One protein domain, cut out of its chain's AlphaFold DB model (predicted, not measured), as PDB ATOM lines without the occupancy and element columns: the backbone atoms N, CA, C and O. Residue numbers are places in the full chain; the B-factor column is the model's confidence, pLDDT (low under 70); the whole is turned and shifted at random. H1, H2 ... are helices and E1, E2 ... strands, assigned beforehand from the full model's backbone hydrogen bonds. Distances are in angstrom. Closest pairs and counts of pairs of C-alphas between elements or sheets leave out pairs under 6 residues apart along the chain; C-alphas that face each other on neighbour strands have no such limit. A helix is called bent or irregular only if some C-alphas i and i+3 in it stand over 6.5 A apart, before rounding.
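What this domain is: This is residues 6 to 110 and 167 to 216 of the 216 residues of an uncharacterized protein of Oscillospiraceae bacterium (UniProt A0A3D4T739). A strongly twisted antiparallel sheet of five strands, with E1 and E9 side by side in its middle, has the long helix H5 crossing one face slantwise, with H1 and H4 on that same face and short H2 on the opposite one. Two small hairpins lie away from this sheet: E3 and E4 near H2, and E6 and E7, next to H3, at one end of the longest axis. The printed part has 155 residues with six named helices and nine named strands, in the order E1 E2 E3 E4 E5 H1 H2 E6 E7 H3 E8 H4 H5 H6 E9, and its class is mixed, helices and strands. It is compact, with a radius of gyration of the C-alphas of 16.0 A and spans of 50 by 36 by 33 A.

How they stand to each other: E1, residues 6 to 13, and E2, residues 16 to 19, form an antiparallel hairpin, with N 11 and O 18 2.9 A apart. E3, residues 23 to 25, and E4, residues 31 to 33, form another, with N 32 and O 24 at 2.8 A. E5, residues 37 to 39, is antiparallel to E1, with N 7 and O 37 at 2.9 A; E2 and E5 lie on one side of E1. On the other side is E9, residues 209 to 215, antiparallel, with N 8 and O 212 at 2.9 A. E8, residues 96 to 100, is antiparallel to E9, with N 211 and O 99 at 2.8 A, and residues 56 to 57 pair with its residues 97 to 98. H1, residues 41 to 52, is on this branched sheet at a height of 9.5 A, slantwise to the strands. H2, residues 65 to 68, is on the opposite face at a height of 7.9 A; its closest C-alphas to E4 are Glu 66 and Val 33, 6.3 A apart. E6, residues 78 to 80, and E7, residues 85 to 87, form a hairpin, with N 79 and O 86 at 3.5 A. H3, residues 88 to 95, only grazes the branched sheet with residues 92 to 95. H4, residues 101 to 106, is on the same face as H1 and stands up from the sheet, rising 63 degrees. H5, residues 168 to 193, is the hub, on that face too, at a height of 8.8 A and 36 degrees to E1 on the local plane. H5 touches H1 with residues 168 to 172 alone, the closest C-alphas being Trp 168 and Ala 46, 4.2 A apart. H5 touches H4 at a steep tilt of 63 degrees, opposite ways, with C-alphas 176 and 106 6.0 A apart. H5 touches H6, residues 199 to 202, with C-alphas 190 and 202 5.6 A apart. Every O i to N i+4 pair is within hydrogen-bond range in H3, against 6 of 8 in H1, 1 of 2 in H4 and 20 of 22 in H5; H2 and H6 are too short for such a pair.

Where its parts are: E1 begins at C-alpha 6 (-19.898, 7.626, -32.512) and is 23.4 A long. H1 is 18.0 A long and irregular, with C-alphas 42 and 45 7.3 A apart. E8 measures 13.9 A. H5 starts at C-alpha 168 (-9.233, 10.705, -23.724), is 35.3 A long and has a kink of 29 degrees near residue 187. E9, 19.7 A long, ends at C-alpha 215 (-16.225, 8.744, -37.834).

The domain as a whole: The two C-alphas farthest apart, those of Tyr 82 and Leu 199, are 50.9 A apart. Residues 111 to 166 are not printed, and C-alphas 110 and 167 are 15.1 A apart across this cut. The link from H1 to H2, 12 residues, is long. The mean pLDDT of the printed part is 91.2; residues 81 to 83 and 195 to 200 are under 70.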
ATOM      1  N   ALA A   6     -18.963   8.465 -33.246       97.31
ATOM      2  CA  ALA A   6     -19.898   7.626 -32.512       97.31
ATOM      3  C   ALA A   6     -19.241   6.291 -32.156       97.31
ATOM      4  O   ALA A   6     -18.530   5.704 -32.967       97.31
ATOM      5  N   ILE A   7     -19.492   5.806 -30.945       98.31
ATOM      6  CA  ILE A   7     -18.995   4.517 -30.468       98.31
ATOM      7  C   ILE A   7     -20.197   3.672 -30.071       98.31
ATOM      8  O   ILE A   7     -20.959   4.055 -29.185       98.31
ATOM      9  N   TYR A   8     -20.347   2.516 -30.706       98.38
ATOM     10  CA  TYR A   8     -21.346   1.505 -30.367       98.38
ATOM     11  C   TYR A   8     -20.673   0.336 -29.649       98.38
ATOM     12  O   TYR A   8     -19.484   0.097 -29.842       98.38
ATOM     13  N   ALA A   9     -21.419  -0.409 -28.840       98.50
ATOM     14  CA  ALA A   9     -20.926  -1.610 -28.172       98.50
ATOM     15  C   ALA A   9     -21.791  -2.831 -28.481       98.50
ATOM     16  O   ALA A   9     -23.019  -2.763 -28.509       98.50
ATOM     17  N   GLU A  10     -21.138  -3.967 -28.671       97.88
ATOM     18  CA  GLU A  10     -21.792  -5.258 -28.848       97.88
ATOM     19  C   GLU A  10     -21.067  -6.319 -28.043       97.88
ATOM     20  O   GLU A  10     -19.856  -6.240 -27.841       97.88
ATOM     21  N   VAL A  11     -21.803  -7.341 -27.626       96.31
ATOM     22  CA  VAL A  11     -21.266  -8.449 -26.849       96.31
ATOM     23  C   VAL A  11     -21.444  -9.767 -27.577       96.31
ATOM     24  O   VAL A  11     -22.478 -10.014 -28.196       96.31
ATOM     25  N   ARG A  12     -20.423 -10.618 -27.519       94.00
ATOM     26  CA  ARG A  12     -20.462 -11.938 -28.139       94.00
ATOM     27  C   ARG A  12     -20.930 -12.999 -27.148       94.00
ATOM     28  O   ARG A  12     -20.303 -13.174 -26.107       94.00
ATOM     29  N   VAL A  13     -21.951 -13.757 -27.538       91.50
ATOM     30  CA  VAL A  13     -22.410 -14.980 -26.862       91.50
ATOM     31  C   VAL A  13     -22.399 -16.108 -27.892       91.50
ATOM     32  O   VAL A  13     -23.032 -16.002 -28.947       91.50
ATOM     33  N   GLY A  14     -21.614 -17.156 -27.637       86.94
ATOM     34  CA  GLY A  14     -21.296 -18.175 -28.636       86.94
ATOM     35  C   GLY A  14     -20.722 -17.559 -29.921       86.94
ATOM     36  O   GLY A  14     -19.712 -16.850 -29.902       86.94
ATOM     37  N   ASN A  15     -21.398 -17.795 -31.048       87.00
ATOM     38  CA  ASN A  15     -21.000 -17.299 -32.373       87.00
ATOM     39  C   ASN A  15     -21.761 -16.042 -32.831       87.00
ATOM     40  O   ASN A  15     -21.612 -15.629 -33.981       87.00
ATOM     41  N   GLN A  16     -22.582 -15.441 -31.967       90.94
ATOM     42  CA  GLN A  16     -23.437 -14.306 -32.317       90.94
ATOM     43  C   GLN A  16     -23.076 -13.054 -31.519       90.94
ATOM     44  O   GLN A  16     -22.671 -13.135 -30.358       90.94
ATOM     45  N   TRP A  17     -23.232 -11.896 -32.161       94.81
ATOM     46  CA  TRP A  17     -23.079 -10.587 -31.534       94.81
ATOM     47  C   TRP A  17     -24.443  -9.992 -31.223       94.81
ATOM     48  O   TRP A  17     -25.337  -9.975 -32.069       94.81
ATOM     49  N   TYR A  18     -24.570  -9.482 -30.007       94.62
ATOM     50  CA  TYR A  18     -25.780  -8.883 -29.479       94.62
ATOM     51  C   TYR A  18     -25.538  -7.411 -29.180       94.62
ATOM     52  O   TYR A  18     -24.469  -7.019 -28.708       94.62
ATOM     53  N   ASN A  19     -26.556  -6.601 -29.441       95.88
ATOM     54  CA  ASN A  19     -26.538  -5.183 -29.151       95.88
ATOM     55  C   ASN A  19     -26.461  -4.930 -27.634       95.88
ATOM     56  O   ASN A  19     -27.282  -5.455 -26.883       95.88
ATOM     57  N   LEU A  20     -25.520  -4.087 -27.194       97.12
ATOM     58  CA  LEU A  20     -25.526  -3.538 -25.831       97.12
ATOM     59  C   LEU A  20     -26.131  -2.133 -25.764       97.12
ATOM     60  O   LEU A  20     -26.474  -1.668 -24.685       97.12
ATOM     61  N   ASN A  21     -26.239  -1.449 -26.898       97.31
ATOM     62  CA  ASN A  21     -26.596  -0.041 -26.957       97.31
ATOM     63  C   ASN A  21     -28.076   0.189 -26.597       97.31
ATOM     64  O   ASN A  21     -28.924  -0.631 -26.968       97.31
ATOM     65  N   PRO A  22     -28.433   1.309 -25.946       95.00
ATOM     66  CA  PRO A  22     -29.825   1.619 -25.658       95.00
ATOM     67  C   PRO A  22     -30.634   1.782 -26.943       95.00
ATOM     68  O   PRO A  22     -30.141   2.302 -27.946       95.00
ATOM     69  N   LEU A  23     -31.898   1.369 -26.888       94.19
ATOM     70  CA  LEU A  23     -32.856   1.565 -27.967       94.19
ATOM     71  C   LEU A  23     -33.820   2.688 -27.593       94.19
ATOM     72  O   LEU A  23     -34.309   2.745 -26.464       94.19
ATOM     73  N   PHE A  24     -34.111   3.564 -28.549       91.19
ATOM     74  CA  PHE A  24     -35.050   4.666 -28.383       91.19
ATOM     75  C   PHE A  24     -36.166   4.555 -29.416       91.19
ATOM     76  O   PHE A  24     -35.905   4.474 -30.614       91.19
ATOM     77  N   GLN A  25     -37.417   4.579 -28.958       93.31
ATOM     78  CA  GLN A  25     -38.563   4.636 -29.853       93.31
ATOM     79  C   GLN A  25     -38.908   6.095 -30.168       93.31
ATOM     80  O   GLN A  25     -39.252   6.876 -29.280       93.31
ATOM     81  N   ARG A  26     -38.844   6.450 -31.449       89.62
ATOM     82  CA  ARG A  26     -39.291   7.736 -31.980       89.62
ATOM     83  C   ARG A  26     -40.813   7.865 -31.926       89.62
ATOM     84  O   ARG A  26     -41.549   6.882 -31.874       89.62
ATOM     85  N   ALA A  27     -41.295   9.105 -32.017       93.31
ATOM     86  CA  ALA A  27     -42.726   9.415 -32.034       93.31
ATOM     87  C   ALA A  27     -43.482   8.804 -33.233       93.31
ATOM     88  O   ALA A  27     -44.688   8.595 -33.151       93.31
ATOM     89  N   ASP A  28     -42.782   8.508 -34.330       92.25
ATOM     90  CA  ASP A  28     -43.320   7.818 -35.509       92.25
ATOM     91  C   ASP A  28     -43.365   6.282 -35.349       92.25
ATOM     92  O   ASP A  28     -43.814   5.577 -36.249       92.25
ATOM     93  N   GLY A  29     -42.921   5.762 -34.199       90.19
ATOM     94  CA  GLY A  29     -42.883   4.341 -33.874       90.19
ATOM     95  C   GLY A  29     -41.587   3.631 -34.269       90.19
ATOM     96  O   GLY A  29     -41.409   2.482 -33.857       90.19
ATOM     97  N   ASN A  30     -40.681   4.287 -35.003       88.69
ATOM     98  CA  ASN A  30     -39.400   3.703 -35.400       88.69
ATOM     99  C   ASN A  30     -38.455   3.562 -34.201       88.69
ATOM    100  O   ASN A  30     -38.453   4.398 -33.298       88.69
ATOM    101  N   ILE A  31     -37.643   2.505 -34.197       90.06
ATOM    102  CA  ILE A  31     -36.643   2.261 -33.155       90.06
ATOM    103  C   ILE A  31     -35.272   2.661 -33.690       90.06
ATOM    104  O   ILE A  31     -34.818   2.122 -34.696       90.06
ATOM    105  N   ASP A  32     -34.614   3.565 -32.974       91.19
ATOM    106  CA  ASP A  32     -33.213   3.903 -33.171       91.19
ATOM    107  C   ASP A  32     -32.333   3.206 -32.140       91.19
ATOM    108  O   ASP A  32     -32.756   2.914 -31.018       91.19
ATOM    109  N   VAL A  33     -31.067   3.039 -32.504       94.88
ATOM    110  CA  VAL A  33     -30.002   2.665 -31.582       94.88
ATOM    111  C   VAL A  33     -29.212   3.910 -31.176       94.88
ATOM    112  O   VAL A  33     -28.771   4.693 -32.018       94.88
ATOM    113  N   CYS A  34     -29.037   4.113 -29.874       94.50
ATOM    114  CA  CYS A  34     -28.242   5.213 -29.340       94.50
ATOM    115  C   CYS A  34     -26.801   4.742 -29.116       94.50
ATOM    116  O   CYS A  34     -26.613   3.797 -28.359       94.50
ATOM    117  N   PRO A  35     -25.772   5.378 -29.697       96.56
ATOM    118  CA  PRO A  35     -24.390   4.990 -29.427       96.56
ATOM    119  C   PRO A  35     -24.064   5.097 -27.931       96.56
ATOM    120  O   PRO A  35     -24.608   5.949 -27.224       96.56
ATOM    121  N   VAL A  36     -23.121   4.273 -27.462       96.88
ATOM    122  CA  VAL A  36     -22.548   4.362 -26.108       96.88
ATOM    123  C   VAL A  36     -22.116   5.785 -25.821       96.88
ATOM    124  O   VAL A  36     -22.381   6.305 -24.744       96.88
ATOM    125  N   ILE A  37     -21.454   6.421 -26.783       96.44
ATOM    126  CA  ILE A  37     -21.037   7.813 -26.704       96.44
ATOM    127  C   ILE A  37     -20.913   8.387 -28.113       96.44
ATOM    128  O   ILE A  37     -20.576   7.673 -29.058       96.44
ATOM    129  N   SER A  38     -21.211   9.674 -28.266       95.62
ATOM    130  CA  SER A  38     -21.110  10.358 -29.553       95.62
ATOM    131  C   SER A  38     -20.890  11.853 -29.383       95.62
ATOM    132  O   SER A  38     -21.341  12.429 -28.391       95.62
ATOM    133  N   GLY A  39     -20.234  12.490 -30.346       93.75
ATOM    134  CA  GLY A  39     -19.757  13.857 -30.184       93.75
ATOM    135  C   GLY A  39     -18.909  14.350 -31.350       93.75
ATOM    136  O   GLY A  39     -18.851  13.725 -32.400       93.75
ATOM    137  N   ARG A  40     -18.269  15.506 -31.162       92.06
ATOM    138  CA  ARG A  40     -17.335  16.105 -32.130       92.06
ATOM    139  C   ARG A  40     -15.948  16.205 -31.495       92.06
ATOM    140  O   ARG A  40     -15.413  15.187 -31.078       92.06
ATOM    141  N   ASN A  41     -15.404  17.412 -31.364       88.50
ATOM    142  CA  ASN A  41     -14.019  17.662 -30.953       88.50
ATOM    143  C   ASN A  41     -13.611  16.951 -29.653       88.50
ATOM    144  O   ASN A  41     -12.582  16.290 -29.646       88.50
ATOM    145  N   TRP A  42     -14.465  16.949 -28.624       90.25
ATOM    146  CA  TRP A  42     -14.169  16.316 -27.330       90.25
ATOM    147  C   TRP A  42     -13.967  14.790 -27.373       90.25
ATOM    148  O   TRP A  42     -13.488  14.210 -26.406       90.25
ATOM    149  N   LEU A  43     -14.337  14.120 -28.473       94.94
ATOM    150  CA  LEU A  43     -14.069  12.691 -28.679       94.94
ATOM    151  C   LEU A  43     -12.829  12.418 -29.527       94.94
ATOM    152  O   LEU A  43     -12.477  11.255 -29.709       94.94
ATOM    153  N   ARG A  44     -12.182  13.450 -30.070       93.94
ATOM    154  CA  ARG A  44     -11.101  13.280 -31.038       93.94
ATOM    155  C   ARG A  44      -9.904  12.541 -30.445       93.94
ATOM    156  O   ARG A  44      -9.487  11.552 -31.033       93.94
ATOM    157  N   GLU A  45      -9.384  12.978 -29.298       94.06
ATOM    158  CA  GLU A  45      -8.228  12.310 -28.680       94.06
ATOM    159  C   GLU A  45      -8.551  10.853 -28.333       94.06
ATOM    160  O   GLU A  45      -7.770   9.947 -28.601       94.06
ATOM    161  N   ALA A  46      -9.753  10.598 -27.807       95.81
ATOM    162  CA  ALA A  46     -10.202   9.241 -27.519       95.81
ATOM    163  C   ALA A  46     -10.332   8.376 -28.780       95.81
ATOM    164  O   ALA A  46     -10.016   7.190 -28.733       95.81
ATOM    165  N   TYR A  47     -10.798   8.948 -29.894       96.19
ATOM    166  CA  TYR A  47     -10.838   8.271 -31.188       96.19
ATOM    167  C   TYR A  47      -9.428   7.886 -31.646       96.19
ATOM    168  O   TYR A  47      -9.224   6.734 -32.018       96.19
ATOM    169  N   GLU A  48      -8.471   8.815 -31.584       95.81
ATOM    170  CA  GLU A  48      -7.079   8.586 -31.991       95.81
ATOM    171  C   GLU A  48      -6.449   7.463 -31.138       95.81
ATOM    172  O   GLU A  48      -5.930   6.489 -31.680       95.81
ATOM    173  N   GLU A  49      -6.640   7.497 -29.814       96.69
ATOM    174  CA  GLU A  49      -6.202   6.435 -28.891       96.69
ATOM    175  C   GLU A  49      -6.850   5.068 -29.170       96.69
ATOM    176  O   GLU A  49      -6.232   4.023 -28.971       96.69
ATOM    177  N   LEU A  50      -8.121   5.049 -29.586       97.62
ATOM    178  CA  LEU A  50      -8.838   3.819 -29.936       97.62
ATOM    179  C   LEU A  50      -8.396   3.261 -31.297       97.62
ATOM    180  O   LEU A  50      -8.380   2.042 -31.475       97.62
ATOM    181  N   GLU A  51      -8.041   4.129 -32.245       97.19
ATOM    182  CA  GLU A  51      -7.588   3.754 -33.588       97.19
ATOM    183  C   GLU A  51      -6.253   2.997 -33.521       97.19
ATOM    184  O   GLU A  51      -6.111   1.952 -34.166       97.19
ATOM    185  N   GLU A  52      -5.327   3.432 -32.656       96.88
ATOM    186  CA  GLU A  52      -4.027   2.774 -32.427       96.88
ATOM    187  C   GLU A  52      -4.144   1.322 -31.937       96.88
ATOM    188  O   GLU A  52      -3.274   0.490 -32.203       96.88
ATOM    189  N   VAL A  53      -5.223   1.002 -31.222       96.69
ATOM    190  CA  VAL A  53      -5.478  -0.321 -30.626       96.69
ATOM    191  C   VAL A  53      -6.569  -1.102 -31.358       96.69
ATOM    192  O   VAL A  53      -7.059  -2.121 -30.850       96.69
ATOM    193  N   SER A  54      -6.974  -0.629 -32.537       97.06
ATOM    194  CA  SER A  54      -7.945  -1.310 -33.382       97.06
ATOM    195  C   SER A  54      -7.388  -2.640 -33.900       97.06
ATOM    196  O   SER A  54      -6.209  -2.773 -34.221       97.06
ATOM    197  N   TYR A  55      -8.237  -3.669 -33.955       96.50
ATOM    198  CA  TYR A  55      -7.834  -4.986 -34.470       96.50
ATOM    199  C   TYR A  55      -8.344  -5.251 -35.888       96.50
ATOM    200  O   TYR A  55      -7.921  -6.212 -36.533       96.50
ATOM    201  N   THR A  56      -9.284  -4.441 -36.370       96.12
ATOM    202  CA  THR A  56      -9.773  -4.490 -37.745       96.12
ATOM    203  C   THR A  56     -10.475  -3.184 -38.102       96.12
ATOM    204  O   THR A  56     -11.029  -2.520 -37.222       96.12
ATOM    205  N   CYS A  57     -10.477  -2.853 -39.389       96.56
ATOM    206  CA  CYS A  57     -11.170  -1.699 -39.948       96.56
ATOM    207  C   CYS A  57     -12.300  -2.159 -40.868       96.56
ATOM    208  O   CYS A  57     -12.250  -3.247 -41.446       96.56
ATOM    209  N   GLY A  58     -13.292  -1.298 -41.042       95.25
ATOM    210  CA  GLY A  58     -14.473  -1.582 -41.833       95.25
ATOM    211  C   GLY A  58     -15.630  -2.148 -41.031       95.25
ATOM    212  O   GLY A  58     -15.562  -2.417 -39.830       95.25
ATOM    213  N   ARG A  59     -16.732  -2.297 -41.756       94.94
ATOM    214  CA  ARG A  59     -18.002  -2.759 -41.232       94.94
ATOM    215  C   ARG A  59     -17.974  -4.274 -40.995       94.94
ATOM    216  O   ARG A  59     -17.721  -5.011 -41.946       94.94
ATOM    217  N   PRO A  60     -18.244  -4.772 -39.774       94.62
ATOM    218  CA  PRO A  60     -18.287  -6.209 -39.548       94.62
ATOM    219  C   PRO A  60     -19.528  -6.842 -40.184       94.62
ATOM    220  O   PRO A  60     -20.643  -6.354 -40.012       94.62
ATOM    221  N   GLU A  61     -19.353  -7.987 -40.843       92.69
ATOM    222  CA  GLU A  61     -20.453  -8.749 -41.461       92.69
ATOM    223  C   GLU A  61     -21.461  -9.285 -40.429       92.69
ATOM    224  O   GLU A  61     -22.633  -9.490 -40.727       92.69
ATOM    225  N   ASN A  62     -21.007  -9.507 -39.194       94.75
ATOM    226  CA  ASN A  62     -21.777 -10.108 -38.108       94.75
ATOM    227  C   ASN A  62     -22.218  -9.086 -37.052       94.75
ATOM    228  O   ASN A  62     -22.165  -9.387 -35.859       94.75
ATOM    229  N   MET A  63     -22.573  -7.863 -37.452       95.31
ATOM    230  CA  MET A  63     -23.225  -6.916 -36.537       95.31
ATOM    231  C   MET A  63     -24.565  -7.454 -36.048       95.31
ATOM    232  O   MET A  63     -25.283  -8.144 -36.772       95.31
ATOM    233  N   SER A  64     -24.917  -7.080 -34.823       94.94
ATOM    234  CA  SER A  64     -26.284  -7.193 -34.340       94.94
ATOM    235  C   SER A  64     -27.222  -6.399 -35.247       94.94
ATOM    236  O   SER A  64     -26.844  -5.402 -35.875       94.94
ATOM    237  N   LYS A  65     -28.472  -6.849 -35.323       93.25
ATOM    238  CA  LYS A  65     -29.482  -6.254 -36.199       93.25
ATOM    239  C   LYS A  65     -29.707  -4.774 -35.877       93.25
ATOM    240  O   LYS A  65     -29.858  -3.966 -36.789       93.25
ATOM    241  N   GLU A  66     -29.716  -4.433 -34.595       94.19
ATOM    242  CA  GLU A  66     -29.969  -3.087 -34.090       94.19
ATOM    243  C   GLU A  66     -28.820  -2.132 -34.423       94.19
ATOM    244  O   GLU A  66     -29.053  -1.001 -34.838       94.19
ATOM    245  N   VAL A  67     -27.565  -2.575 -34.304       95.31
ATOM    246  CA  VAL A  67     -26.427  -1.731 -34.694       95.31
ATOM    247  C   VAL A  67     -26.332  -1.621 -36.216       95.31
ATOM    248  O   VAL A  67     -26.093  -0.533 -36.734       95.31
ATOM    249  N   ARG A  68     -26.610  -2.705 -36.960       94.81
ATOM    250  CA  ARG A  68     -26.657  -2.687 -38.434       94.81
ATOM    251  C   ARG A  68     -27.633  -1.631 -38.962       94.81
ATOM    252  O   ARG A  68     -27.332  -1.029 -39.994       94.81
ATOM    253  N   SER A  69     -28.752  -1.376 -38.272       92.81
ATOM    254  CA  SER A  69     -29.733  -0.369 -38.703       92.81
ATOM    255  C   SER A  69     -29.253   1.079 -38.565       92.81
ATOM    256  O   SER A  69     -29.813   1.945 -39.228       92.81
ATOM    257  N   ALA A  70     -28.201   1.358 -37.782       92.56
ATOM    258  CA  ALA A  70     -27.564   2.682 -37.763       92.56
ATOM    259  C   ALA A  70     -26.762   2.990 -39.041       92.56
ATOM    260  O   ALA A  70     -26.398   4.139 -39.279       92.56
ATOM    261  N   PHE A  71     -26.488   1.977 -39.868       93.19
ATOM    262  CA  PHE A  71     -25.617   2.078 -41.040       93.19
ATOM    263  C   PHE A  71     -26.329   1.594 -42.310       93.19
ATOM    264  O   PHE A  71     -25.852   0.657 -42.933       93.19
ATOM    265  N   PRO A  72     -27.479   2.166 -42.704       87.81
ATOM    266  CA  PRO A  72     -28.451   1.515 -43.593       87.81
ATOM    267  C   PRO A  72     -27.939   1.147 -44.992       87.81
ATOM    268  O   PRO A  72     -28.481   0.226 -45.589       87.81
ATOM    269  N   HIS A  73     -26.903   1.816 -45.492       91.69
ATOM    270  CA  HIS A  73     -26.353   1.580 -46.828       91.69
ATOM    271  C   HIS A  73     -25.745   0.188 -46.966       91.69
ATOM    272  O   HIS A  73     -25.059  -0.278 -46.057       91.69
ATOM    273  N   GLU A  74     -25.980  -0.494 -48.080       91.94
ATOM    274  CA  GLU A  74     -25.280  -1.733 -48.415       91.94
ATOM    275  C   GLU A  74     -23.847  -1.478 -48.893       91.94
ATOM    276  O   GLU A  74     -23.502  -0.388 -49.335       91.94
ATOM    277  N   ASP A  75     -22.978  -2.480 -48.750       91.12
ATOM    278  CA  ASP A  75     -21.536  -2.319 -48.988       91.12
ATOM    279  C   ASP A  75     -21.202  -2.004 -50.451       91.12
ATOM    280  O   ASP A  75     -20.211  -1.327 -50.714       91.12
ATOM    281  N   ASP A  76     -22.006  -2.493 -51.392       90.94
ATOM    282  CA  ASP A  76     -21.857  -2.312 -52.835       90.94
ATOM    283  C   ASP A  76     -22.553  -1.053 -53.374       90.94
ATOM    284  O   ASP A  76     -22.368  -0.709 -54.544       90.94
ATOM    285  N   GLU A  77     -23.317  -0.339 -52.540       90.19
ATOM    286  CA  GLU A  77     -23.904   0.941 -52.931       90.19
ATOM    287  C   GLU A  77     -22.804   1.972 -53.242       90.19
ATOM    288  O   GLU A  77     -21.803   2.056 -52.516       90.19
ATOM    289  N   PRO A  78     -22.980   2.798 -54.291       87.62
ATOM    290  CA  PRO A  78     -22.052   3.877 -54.587       87.62
ATOM    291  C   PRO A  78     -22.098   4.941 -53.485       87.62
ATOM    292  O   PRO A  78     -23.180   5.361 -53.073       87.62
ATOM    293  N   TYR A  79     -20.928   5.393 -53.026       84.06
ATOM    294  CA  TYR A  79     -20.832   6.412 -51.974       84.06
ATOM    295  C   TYR A  79     -20.834   7.834 -52.549       84.06
ATOM    296  O   TYR A  79     -21.857   8.516 -52.533       84.06
ATOM    297  N   ASP A  80     -19.691   8.287 -53.072       77.88
ATOM    298  CA  ASP A  80     -19.548   9.626 -53.639       77.88
ATOM    299  C   ASP A  80     -18.403   9.657 -54.673       77.88
ATOM    300  O   ASP A  80     -17.226   9.537 -54.300       77.88
ATOM    301  N   PRO A  81     -18.704   9.871 -55.970       61.03
ATOM    302  CA  PRO A  81     -17.687   9.934 -57.016       61.03
ATOM    303  C   PRO A  81     -16.711  11.112 -56.853       61.03
ATOM    304  O   PRO A  81     -15.604  11.057 -57.390       61.03
ATOM    305  N   TYR A  82     -17.072  12.167 -56.114       69.69
ATOM    306  CA  TYR A  82     -16.213  13.336 -55.895       69.69
ATOM    307  C   TYR A  82     -15.130  13.104 -54.838       69.69
ATOM    308  O   TYR A  82     -14.125  13.814 -54.827       69.69
ATOM    309  N   LEU A  83     -15.307  12.106 -53.968       68.44
ATOM    310  CA  LEU A  83     -14.353  11.762 -52.911       68.44
ATOM    311  C   LEU A  83     -13.413  10.609 -53.295       68.44
ATOM    312  O   LEU A  83     -12.597  10.196 -52.470       68.44
ATOM    313  N   HIS A  84     -13.499  10.102 -54.534       73.69
ATOM    314  CA  HIS A  84     -12.770   8.908 -54.991       73.69
ATOM    315  C   HIS A  84     -12.965   7.708 -54.045       73.69
ATOM    316  O   HIS A  84     -12.024   6.979 -53.716       73.69
ATOM    317  N   ILE A  85     -14.194   7.560 -53.546       80.00
ATOM    318  CA  ILE A  85     -14.648   6.424 -52.751       80.00
ATOM    319  C   ILE A  85     -15.771   5.784 -53.556       80.00
ATOM    320  O   ILE A  85     -16.858   6.351 -53.674       80.00
ATOM    321  N   ASP A  86     -15.476   4.622 -54.127       82.38
ATOM    322  CA  ASP A  86     -16.370   3.982 -55.086       82.38
ATOM    323  C   ASP A  86     -17.599   3.400 -54.386       82.38
ATOM    324  O   ASP A  86     -18.709   3.521 -54.900       82.38
ATOM    325  N   THR A  87     -17.417   2.820 -53.196       91.69
ATOM    326  CA  THR A  87     -18.469   2.079 -52.491       91.69
ATOM    327  C   THR A  87     -18.574   2.430 -51.005       91.69
ATOM    328  O   THR A  87     -17.614   2.901 -50.384       91.69
ATOM    329  N   TYR A  88     -19.727   2.152 -50.390       92.38
ATOM    330  CA  TYR A  88     -19.877   2.258 -48.934       92.38
ATOM    331  C   TYR A  88     -18.945   1.306 -48.175       92.38
ATOM    332  O   TYR A  88     -18.498   1.647 -47.079       92.38
ATOM    333  N   LYS A  89     -18.565   0.166 -48.763       93.62
ATOM    334  CA  LYS A  89     -17.519  -0.704 -48.209       93.62
ATOM    335  C   LYS A  89     -16.198   0.043 -48.029       93.62
ATOM    336  O   LYS A  89     -15.591  -0.012 -46.956       93.62
ATOM    337  N   ASP A  90     -15.769   0.764 -49.064       91.88
ATOM    338  CA  ASP A  90     -14.541   1.562 -49.031       91.88
ATOM    339  C   ASP A  90     -14.662   2.713 -48.031       91.88
ATOM    340  O   ASP A  90     -13.734   2.962 -47.258       91.88
ATOM    341  N   PHE A  91     -15.821   3.375 -47.980       92.62
ATOM    342  CA  PHE A  91     -16.107   4.392 -46.971       92.62
ATOM    343  C   PHE A  91     -15.972   3.834 -45.547       92.62
ATOM    344  O   PHE A  91     -15.209   4.382 -44.745       92.62
ATOM    345  N   TYR A  92     -16.657   2.732 -45.225       94.69
ATOM    346  CA  TYR A  92     -16.613   2.122 -43.897       94.69
ATOM    347  C   TYR A  92     -15.214   1.629 -43.536       94.69
ATOM    348  O   TYR A  92     -14.801   1.796 -42.393       94.69
ATOM    349  N   SER A  93     -14.433   1.121 -44.494       93.62
ATOM    350  CA  SER A  93     -13.034   0.733 -44.247       93.62
ATOM    351  C   SER A  93     -12.141   1.876 -43.738       93.62
ATOM    352  O   SER A  93     -11.142   1.614 -43.072       93.62
ATOM    353  N   ARG A  94     -12.504   3.138 -44.020       91.62
ATOM    354  CA  ARG A  94     -11.761   4.354 -43.629       91.62
ATOM    355  C   ARG A  94     -12.404   5.132 -42.477       91.62
ATOM    356  O   ARG A  94     -11.802   6.074 -41.955       91.62
ATOM    357  N   SER A  95     -13.649   4.811 -42.147       93.44
ATOM    358  CA  SER A  95     -14.468   5.550 -41.179       93.44
ATOM    359  C   SER A  95     -14.886   4.713 -39.979       93.44
ATOM    360  O   SER A  95     -15.372   5.278 -39.007       93.44
ATOM    361  N   MET A  96     -14.712   3.393 -40.028       97.50
ATOM    362  CA  MET A  96     -15.123   2.474 -38.978       97.50
ATOM    363  C   MET A  96     -13.986   1.527 -38.609       97.50
ATOM    364  O   MET A  96     -13.288   1.017 -39.485       97.50
ATOM    365  N   PHE A  97     -13.834   1.240 -37.322       98.38
ATOM    366  CA  PHE A  97     -12.930   0.200 -36.843       98.38
ATOM    367  C   PHE A  97     -13.429  -0.430 -35.545       98.38
ATOM    368  O   PHE A  97     -14.319   0.100 -34.873       98.38
ATOM    369  N   LEU A  98     -12.865  -1.591 -35.204       98.38
ATOM    370  CA  LEU A  98     -13.266  -2.367 -34.034       98.38
ATOM    371  C   LEU A  98     -12.166  -2.429 -32.982       98.38
ATOM    372  O   LEU A  98     -10.992  -2.648 -33.292       98.38
ATOM    373  N   VAL A  99     -12.583  -2.320 -31.723       98.31
ATOM    374  CA  VAL A  99     -11.705  -2.363 -30.549       98.31
ATOM    375  C   VAL A  99     -12.231  -3.381 -29.545       98.31
ATOM    376  O   VAL A  99     -13.438  -3.491 -29.330       98.31
ATOM    377  N   ASN A 100     -11.337  -4.139 -28.908       98.12
ATOM    378  CA  ASN A 100     -11.721  -5.004 -27.795       98.12
ATOM    379  C   ASN A 100     -11.902  -4.160 -26.524       98.12
ATOM    380  O   ASN A 100     -10.937  -3.580 -26.027       98.12
ATOM    381  N   TYR A 101     -13.120  -4.102 -25.987       98.19
ATOM    382  CA  TYR A 101     -13.435  -3.246 -24.842       98.19
ATOM    383  C   TYR A 101     -12.661  -3.648 -23.579       98.19
ATOM    384  O   TYR A 101     -12.019  -2.797 -22.959       98.19
ATOM    385  N   GLY A 102     -12.685  -4.933 -23.209       96.94
ATOM    386  CA  GLY A 102     -12.038  -5.433 -21.995       96.94
ATOM    387  C   GLY A 102     -10.537  -5.150 -21.963       96.94
ATOM    388  O   GLY A 102     -10.026  -4.568 -21.003       96.94
ATOM    389  N   LYS A 103      -9.843  -5.478 -23.055       95.56
ATOM    390  CA  LYS A 103      -8.386  -5.336 -23.163       95.56
ATOM    391  C   LYS A 103      -7.943  -3.895 -23.375       95.56
ATOM    392  O   LYS A 103      -7.029  -3.439 -22.691       95.56
ATOM    393  N   SER A 104      -8.567  -3.196 -24.318       95.88
ATOM    394  CA  SER A 104      -8.047  -1.918 -24.810       95.88
ATOM    395  C   SER A 104      -8.630  -0.704 -24.093       95.88
ATOM    396  O   SER A 104      -8.003   0.347 -24.112       95.88
ATOM    397  N   VAL A 105      -9.785  -0.831 -23.432       96.44
ATOM    398  CA  VAL A 105     -10.430   0.287 -22.720       96.44
ATOM    399  C   VAL A 105     -10.494   0.010 -21.225       96.44
ATOM    400  O   VAL A 105      -9.826   0.683 -20.440       96.44
ATOM    401  N   LYS A 106     -11.227  -1.031 -20.813       95.75
ATOM    402  CA  LYS A 106     -11.444  -1.340 -19.394       95.75
ATOM    403  C   LYS A 106     -10.138  -1.614 -18.647       95.75
ATOM    404  O   LYS A 106      -9.966  -1.131 -17.535       95.75
ATOM    405  N   GLY A 107      -9.188  -2.324 -19.261       93.31
ATOM    406  CA  GLY A 107      -7.869  -2.582 -18.668       93.31
ATOM    407  C   GLY A 107      -6.999  -1.330 -18.450       93.31
ATOM    408  O   GLY A 107      -6.121  -1.334 -17.574       93.31
ATOM    409  N   ARG A 108      -7.245  -0.258 -19.220       92.00
ATOM    410  CA  ARG A 108      -6.534   1.029 -19.115       92.00
ATOM    411  C   ARG A 108      -7.130   1.933 -18.036       92.00
ATOM    412  O   ARG A 108      -6.375   2.680 -17.417       92.00
ATOM    413  N   VAL A 109      -8.428   1.818 -17.754       91.50
ATOM    414  CA  VAL A 109      -9.088   2.554 -16.666       91.50
ATOM    415  C   VAL A 109      -8.741   1.935 -15.312       91.50
ATOM    416  O   VAL A 109      -8.817   0.722 -15.105       91.50
ATOM    417  N   LYS A 110      -8.332   2.772 -14.357       87.31
ATOM    418  CA  LYS A 110      -8.006   2.353 -12.990       87.31
ATOM    419  C   LYS A 110      -9.114   2.800 -12.047       87.31
ATOM    420  O   LYS A 110      -9.334   3.989 -11.881       87.31
ATOM    421  N   ASP A 167     -10.060  15.296 -22.731       88.31
ATOM    422  CA  ASP A 167      -9.166  14.239 -22.261       88.31
ATOM    423  C   ASP A 167      -9.693  12.839 -22.604       88.31
ATOM    424  O   ASP A 167     -10.764  12.407 -22.150       88.31
ATOM    425  N   TRP A 168      -8.897  12.078 -23.358       92.19
ATOM    426  CA  TRP A 168      -9.233  10.705 -23.724       92.19
ATOM    427  C   TRP A 168      -9.512   9.805 -22.511       92.19
ATOM    428  O   TRP A 168     -10.355   8.907 -22.597       92.19
ATOM    429  N   TYR A 169      -8.851  10.030 -21.370       92.62
ATOM    430  CA  TYR A 169      -9.017   9.182 -20.189       92.62
ATOM    431  C   TYR A 169     -10.396   9.376 -19.548       92.62
ATOM    432  O   TYR A 169     -11.043   8.405 -19.142       92.62
ATOM    433  N   ARG A 170     -10.911  10.610 -19.545       91.81
ATOM    434  CA  ARG A 170     -12.292  10.909 -19.140       91.81
ATOM    435  C   ARG A 170     -13.293  10.182 -20.026       91.81
ATOM    436  O   ARG A 170     -14.238   9.566 -19.532       91.81
ATOM    437  N   VAL A 171     -13.072  10.215 -21.341       94.50
ATOM    438  CA  VAL A 171     -13.909   9.491 -22.307       94.50
ATOM    439  C   VAL A 171     -13.870   7.987 -22.036       94.50
ATOM    440  O   VAL A 171     -14.914   7.338 -22.046       94.50
ATOM    441  N   TYR A 172     -12.701   7.426 -21.728       95.62
ATOM    442  CA  TYR A 172     -12.562   6.010 -21.386       95.62
ATOM    443  C   TYR A 172     -13.339   5.646 -20.118       95.62
ATOM    444  O   TYR A 172     -14.026   4.626 -20.114       95.62
ATOM    445  N   ASN A 173     -13.305   6.482 -19.075       94.12
ATOM    446  CA  ASN A 173     -14.137   6.290 -17.884       94.12
ATOM    447  C   ASN A 173     -15.634   6.275 -18.233       94.12
ATOM    448  O   ASN A 173     -16.354   5.385 -17.782       94.12
ATOM    449  N   LEU A 174     -16.099   7.200 -19.083       94.69
ATOM    450  CA  LEU A 174     -17.496   7.240 -19.539       94.69
ATOM    451  C   LEU A 174     -17.885   5.998 -20.351       94.69
ATOM    452  O   LEU A 174     -18.978   5.462 -20.170       94.69
ATOM    453  N   ILE A 175     -17.007   5.530 -21.244       97.00
ATOM    454  CA  ILE A 175     -17.223   4.283 -21.987       97.00
ATOM    455  C   ILE A 175     -17.310   3.114 -21.006       97.00
ATOM    456  O   ILE A 175     -18.214   2.291 -21.132       97.00
ATOM    457  N   VAL A 176     -16.405   3.037 -20.023       96.69
ATOM    458  CA  VAL A 176     -16.399   1.952 -19.036       96.69
ATOM    459  C   VAL A 176     -17.687   1.931 -18.229       96.69
ATOM    460  O   VAL A 176     -18.327   0.884 -18.200       96.69
ATOM    461  N   ASP A 177     -18.094   3.063 -17.661       95.44
ATOM    462  CA  ASP A 177     -19.323   3.195 -16.873       95.44
ATOM    463  C   ASP A 177     -20.564   2.741 -17.657       95.44
ATOM    464  O   ASP A 177     -21.338   1.890 -17.205       95.44
ATOM    465  N   ARG A 178     -20.715   3.236 -18.890       97.25
ATOM    466  CA  ARG A 178     -21.867   2.907 -19.737       97.25
ATOM    467  C   ARG A 178     -21.853   1.445 -20.165       97.25
ATOM    468  O   ARG A 178     -22.870   0.765 -20.032       97.25
ATOM    469  N   VAL A 179     -20.727   0.946 -20.680       97.94
ATOM    470  CA  VAL A 179     -20.627  -0.431 -21.188       97.94
ATOM    471  C   VAL A 179     -20.780  -1.448 -20.065       97.94
ATOM    472  O   VAL A 179     -21.525  -2.406 -20.249       97.94
ATOM    473  N   ASP A 180     -20.158  -1.239 -18.901       96.62
ATOM    474  CA  ASP A 180     -20.318  -2.146 -17.758       96.62
ATOM    475  C   ASP A 180     -21.765  -2.166 -17.259       96.62
ATOM    476  O   ASP A 180     -22.304  -3.238 -16.972       96.62
ATOM    477  N   THR A 181     -22.427  -1.007 -17.223       96.12
ATOM    478  CA  THR A 181     -23.847  -0.918 -16.867       96.12
ATOM    479  C   THR A 181     -24.714  -1.719 -17.842       96.12
ATOM    480  O   THR A 181     -25.523  -2.551 -17.422       96.12
ATOM    481  N   MET A 182     -24.532  -1.514 -19.149       96.00
ATOM    482  CA  MET A 182     -25.302  -2.210 -20.187       96.00
ATOM    483  C   MET A 182     -25.012  -3.713 -20.213       96.00
ATOM    484  O   MET A 182     -25.942  -4.509 -20.325       96.00
ATOM    485  N   LEU A 183     -23.750  -4.114 -20.045       95.75
ATOM    486  CA  LEU A 183     -23.349  -5.517 -19.960       95.75
ATOM    487  C   LEU A 183     -23.954  -6.199 -18.726       95.75
ATOM    488  O   LEU A 183     -24.432  -7.327 -18.825       95.75
ATOM    489  N   GLY A 184     -23.996  -5.509 -17.583       94.12
ATOM    490  CA  GLY A 184     -24.647  -6.009 -16.374       94.12
ATOM    491  C   GLY A 184     -26.139  -6.280 -16.583       94.12
ATOM    492  O   GLY A 184     -26.637  -7.341 -16.194       94.12
ATOM    493  N   TYR A 185     -26.854  -5.366 -17.250       92.81
ATOM    494  CA  TYR A 185     -28.245  -5.607 -17.643       92.81
ATOM    495  C   TYR A 185     -28.363  -6.753 -18.648       92.81
ATOM    496  O   TYR A 185     -29.211  -7.624 -18.460       92.81
ATOM    497  N   PHE A 186     -27.509  -6.789 -19.671       93.06
ATOM    498  CA  PHE A 186     -27.504  -7.854 -20.668       93.06
ATOM    499  C   PHE A 186     -27.361  -9.230 -20.015       93.06
ATOM    500  O   PHE A 186     -28.231 -10.069 -20.220       93.06
ATOM    501  N   CYS A 187     -26.348  -9.437 -19.165       90.81
ATOM    502  CA  CYS A 187     -26.129 -10.697 -18.446       90.81
ATOM    503  C   CYS A 187     -27.385 -11.165 -17.702       90.81
ATOM    504  O   CYS A 187     -27.778 -12.323 -17.805       90.81
ATOM    505  N   ARG A 188     -28.058 -10.249 -16.995       87.44
ATOM    506  CA  ARG A 188     -29.260 -10.573 -16.217       87.44
ATOM    507  C   ARG A 188     -30.428 -11.057 -17.081       87.44
ATOM    508  O   ARG A 188     -31.258 -11.826 -16.603       87.44
ATOM    509  N   TRP A 189     -30.532 -10.582 -18.319       85.94
ATOM    510  CA  TRP A 189     -31.613 -10.948 -19.239       85.94
ATOM    511  C   TRP A 189     -31.236 -12.097 -20.179       85.94
ATOM    512  O   TRP A 189     -32.109 -12.874 -20.570       85.94
ATOM    513  N   ALA A 190     -29.954 -12.232 -20.514       85.62
ATOM    514  CA  ALA A 190     -29.427 -13.256 -21.405       85.62
ATOM    515  C   ALA A 190     -29.718 -14.673 -20.894       85.62
ATOM    516  O   ALA A 190     -30.123 -15.515 -21.692       85.62
ATOM    517  N   GLU A 191     -29.642 -14.894 -19.577       75.69
ATOM    518  CA  GLU A 191     -30.021 -16.159 -18.921       75.69
ATOM    519  C   GLU A 191     -31.439 -16.637 -19.294       75.69
ATOM    520  O   GLU A 191     -31.697 -17.835 -19.385       75.69
ATOM    521  N   TYR A 192     -32.369 -15.707 -19.533       76.88
ATOM    522  CA  TYR A 192     -33.758 -16.023 -19.886       76.88
ATOM    523  C   TYR A 192     -34.004 -16.047 -21.398       76.88
ATOM    524  O   TYR A 192     -34.893 -16.759 -21.877       76.88
ATOM    525  N   ALA A 193     -33.271 -15.221 -22.146       79.12
ATOM    526  CA  ALA A 193     -33.551 -14.932 -23.549       79.12
ATOM    527  C   ALA A 193     -32.738 -15.789 -24.531       79.12
ATOM    528  O   ALA A 193     -33.221 -16.062 -25.631       79.12
ATOM    529  N   ILE A 194     -31.538 -16.236 -24.150       82.38
ATOM    530  CA  ILE A 194     -30.628 -16.980 -25.025       82.38
ATOM    531  C   ILE A 194     -30.659 -18.457 -24.626       82.38
ATOM    532  O   ILE A 194     -30.025 -18.874 -23.664       82.38
ATOM    533  N   LYS A 195     -31.436 -19.255 -25.367       68.81
ATOM    534  CA  LYS A 195     -31.739 -20.656 -25.013       68.81
ATOM    535  C   LYS A 195     -30.713 -21.679 -25.505       68.81
ATOM    536  O   LYS A 195     -30.665 -22.776 -24.962       68.81
ATOM    537  N   ASP A 196     -29.907 -21.310 -26.500       69.00
ATOM    538  CA  ASP A 196     -29.005 -22.228 -27.212       69.00
ATOM    539  C   ASP A 196     -27.513 -21.963 -26.931       69.00
ATOM    540  O   ASP A 196     -26.645 -22.585 -27.544       69.00
ATOM    541  N   ALA A 197     -27.196 -21.039 -26.019       63.84
ATOM    542  CA  ALA A 197     -25.824 -20.785 -25.586       63.84
ATOM    543  C   ALA A 197     -25.480 -21.623 -24.352       63.84
ATOM    544  O   ALA A 197     -26.342 -21.911 -23.519       63.84
ATOM    545  N   ASN A 198     -24.207 -21.999 -24.214       67.94
ATOM    546  CA  ASN A 198     -23.731 -22.595 -22.971       67.94
ATOM    547  C   ASN A 198     -23.964 -21.597 -21.819       67.94
ATOM    548  O   ASN A 198     -23.769 -20.397 -22.010       67.94
ATOM    549  N   LEU A 199     -24.371 -22.063 -20.635       60.78
ATOM    550  CA  LEU A 199     -24.656 -21.187 -19.488       60.78
ATOM    551  C   LEU A 199     -23.452 -20.292 -19.157       60.78
ATOM    552  O   LEU A 199     -23.627 -19.097 -18.938       60.78
ATOM    553  N   ASP A 200     -22.235 -20.831 -19.261       63.34
ATOM    554  CA  ASP A 200     -20.985 -20.081 -19.069       63.34
ATOM    555  C   ASP A 200     -20.753 -18.974 -20.121       63.34
ATOM    556  O   ASP A 200     -19.968 -18.056 -19.900       63.34
ATOM    557  N   GLU A 201     -21.436 -19.035 -21.268       70.31
ATOM    558  CA  GLU A 201     -21.370 -18.032 -22.336       70.31
ATOM    559  C   GLU A 201     -22.491 -16.988 -22.241       70.31
ATOM    560  O   GLU A 201     -22.382 -15.936 -22.868       70.31
ATOM    561  N   THR A 202     -23.557 -17.247 -21.471       75.69
ATOM    562  CA  THR A 202     -24.717 -16.338 -21.368       75.69
ATOM    563  C   THR A 202     -24.434 -15.072 -20.560       75.69
ATOM    564  O   THR A 202     -25.045 -14.042 -20.843       75.69
ATOM    565  N   CYS A 203     -23.465 -15.097 -19.635       84.88
ATOM    566  CA  CYS A 203     -22.927 -13.886 -19.010       84.88
ATOM    567  C   CYS A 203     -21.455 -13.649 -19.396       84.88
ATOM    568  O   CYS A 203     -20.535 -13.952 -18.630       84.88
ATOM    569  N   PRO A 204     -21.218 -13.124 -20.607       87.50
ATOM    570  CA  PRO A 204     -19.879 -12.864 -21.115       87.50
ATOM    571  C   PRO A 204     -19.168 -11.752 -20.329       87.50
ATOM    572  O   PRO A 204     -19.774 -10.787 -19.861       87.50
ATOM    573  N   THR A 205     -17.844 -11.858 -20.222       92.38
ATOM    574  CA  THR A 205     -17.009 -10.823 -19.598       92.38
ATOM    575  C   THR A 205     -16.730  -9.665 -20.562       92.38
ATOM    576  O   THR A 205     -16.981  -9.744 -21.765       92.38
ATOM    577  N   ALA A 206     -16.130  -8.588 -20.046       95.12
ATOM    578  CA  ALA A 206     -15.727  -7.421 -20.835       95.12
ATOM    579  C   ALA A 206     -14.840  -7.759 -22.056       95.12
ATOM    580  O   ALA A 206     -14.859  -7.034 -23.048       95.12
ATOM    581  N   ASP A 207     -14.093  -8.866 -22.020       95.06
ATOM    582  CA  ASP A 207     -13.230  -9.294 -23.131       95.06
ATOM    583  C   ASP A 207     -14.012  -9.781 -24.360       95.06
ATOM    584  O   ASP A 207     -13.462  -9.846 -25.461       95.06
ATOM    585  N   TYR A 208     -15.293 -10.107 -24.185       95.38
ATOM    586  CA  TYR A 208     -16.216 -10.505 -25.249       95.38
ATOM    587  C   TYR A 208     -17.024  -9.327 -25.795       95.38
ATOM    588  O   TYR A 208     -17.873  -9.521 -26.665       95.38
ATOM    589  N   VAL A 209     -16.762  -8.114 -25.309       97.88
ATOM    590  CA  VAL A 209     -17.365  -6.892 -25.827       97.88
ATOM    591  C   VAL A 209     -16.442  -6.272 -26.872       97.88
ATOM    592  O   VAL A 209     -15.240  -6.094 -26.645       97.88
ATOM    593  N   ARG A 210     -17.015  -5.909 -28.019       98.12
ATOM    594  CA  ARG A 210     -16.362  -5.060 -29.016       98.12
ATOM    595  C   ARG A 210     -16.983  -3.677 -29.001       98.12
ATOM    596  O   ARG A 210     -18.196  -3.537 -28.852       98.12
ATOM    597  N   LEU A 211     -16.143  -2.676 -29.204       98.69
ATOM    598  CA  LEU A 211     -16.577  -1.345 -29.585       98.69
ATOM    599  C   LEU A 211     -16.499  -1.229 -31.105       98.69
ATOM    600  O   LEU A 211     -15.504  -1.647 -31.697       98.69
ATOM    601  N   ILE A 212     -17.536  -0.665 -31.712       98.50
ATOM    602  CA  ILE A 212     -17.559  -0.238 -33.110       98.50
ATOM    603  C   ILE A 212     -17.409   1.278 -33.088       98.50
ATOM    604  O   ILE A 212     -18.330   1.990 -32.679       98.50
ATOM    605  N   VAL A 213     -16.236   1.762 -33.473       98.19
ATOM    606  CA  VAL A 213     -15.909   3.188 -33.496       98.19
ATOM    607  C   VAL A 213     -16.130   3.700 -34.908       98.19
ATOM    608  O   VAL A 213     -15.651   3.089 -35.859       98.19
ATOM    609  N   TYR A 214     -16.873   4.792 -35.042       97.25
ATOM    610  CA  TYR A 214     -17.289   5.357 -36.318       97.25
ATOM    611  C   TYR A 214     -17.029   6.868 -36.375       97.25
ATOM    612  O   TYR A 214     -17.312   7.584 -35.413       97.25
ATOM    613  N   ARG A 215     -16.521   7.342 -37.515       94.62
ATOM    614  CA  ARG A 215     -16.225   8.744 -37.834       94.62
ATOM    615  C   ARG A 215     -16.981   9.176 -39.093       94.62
ATOM    616  O   ARG A 215     -16.791   8.563 -40.140       94.62
ATOM    617  N   CYS A 216     -17.761  10.252 -39.025       84.75
ATOM    618  CA  CYS A 216     -18.449  10.850 -40.175       84.75
ATOM    619  C   CYS A 216     -18.196  12.350 -40.345       84.75
ATOM    620  O   CYS A 216     -17.779  13.027 -39.374       84.75
TER     621      CYS A 216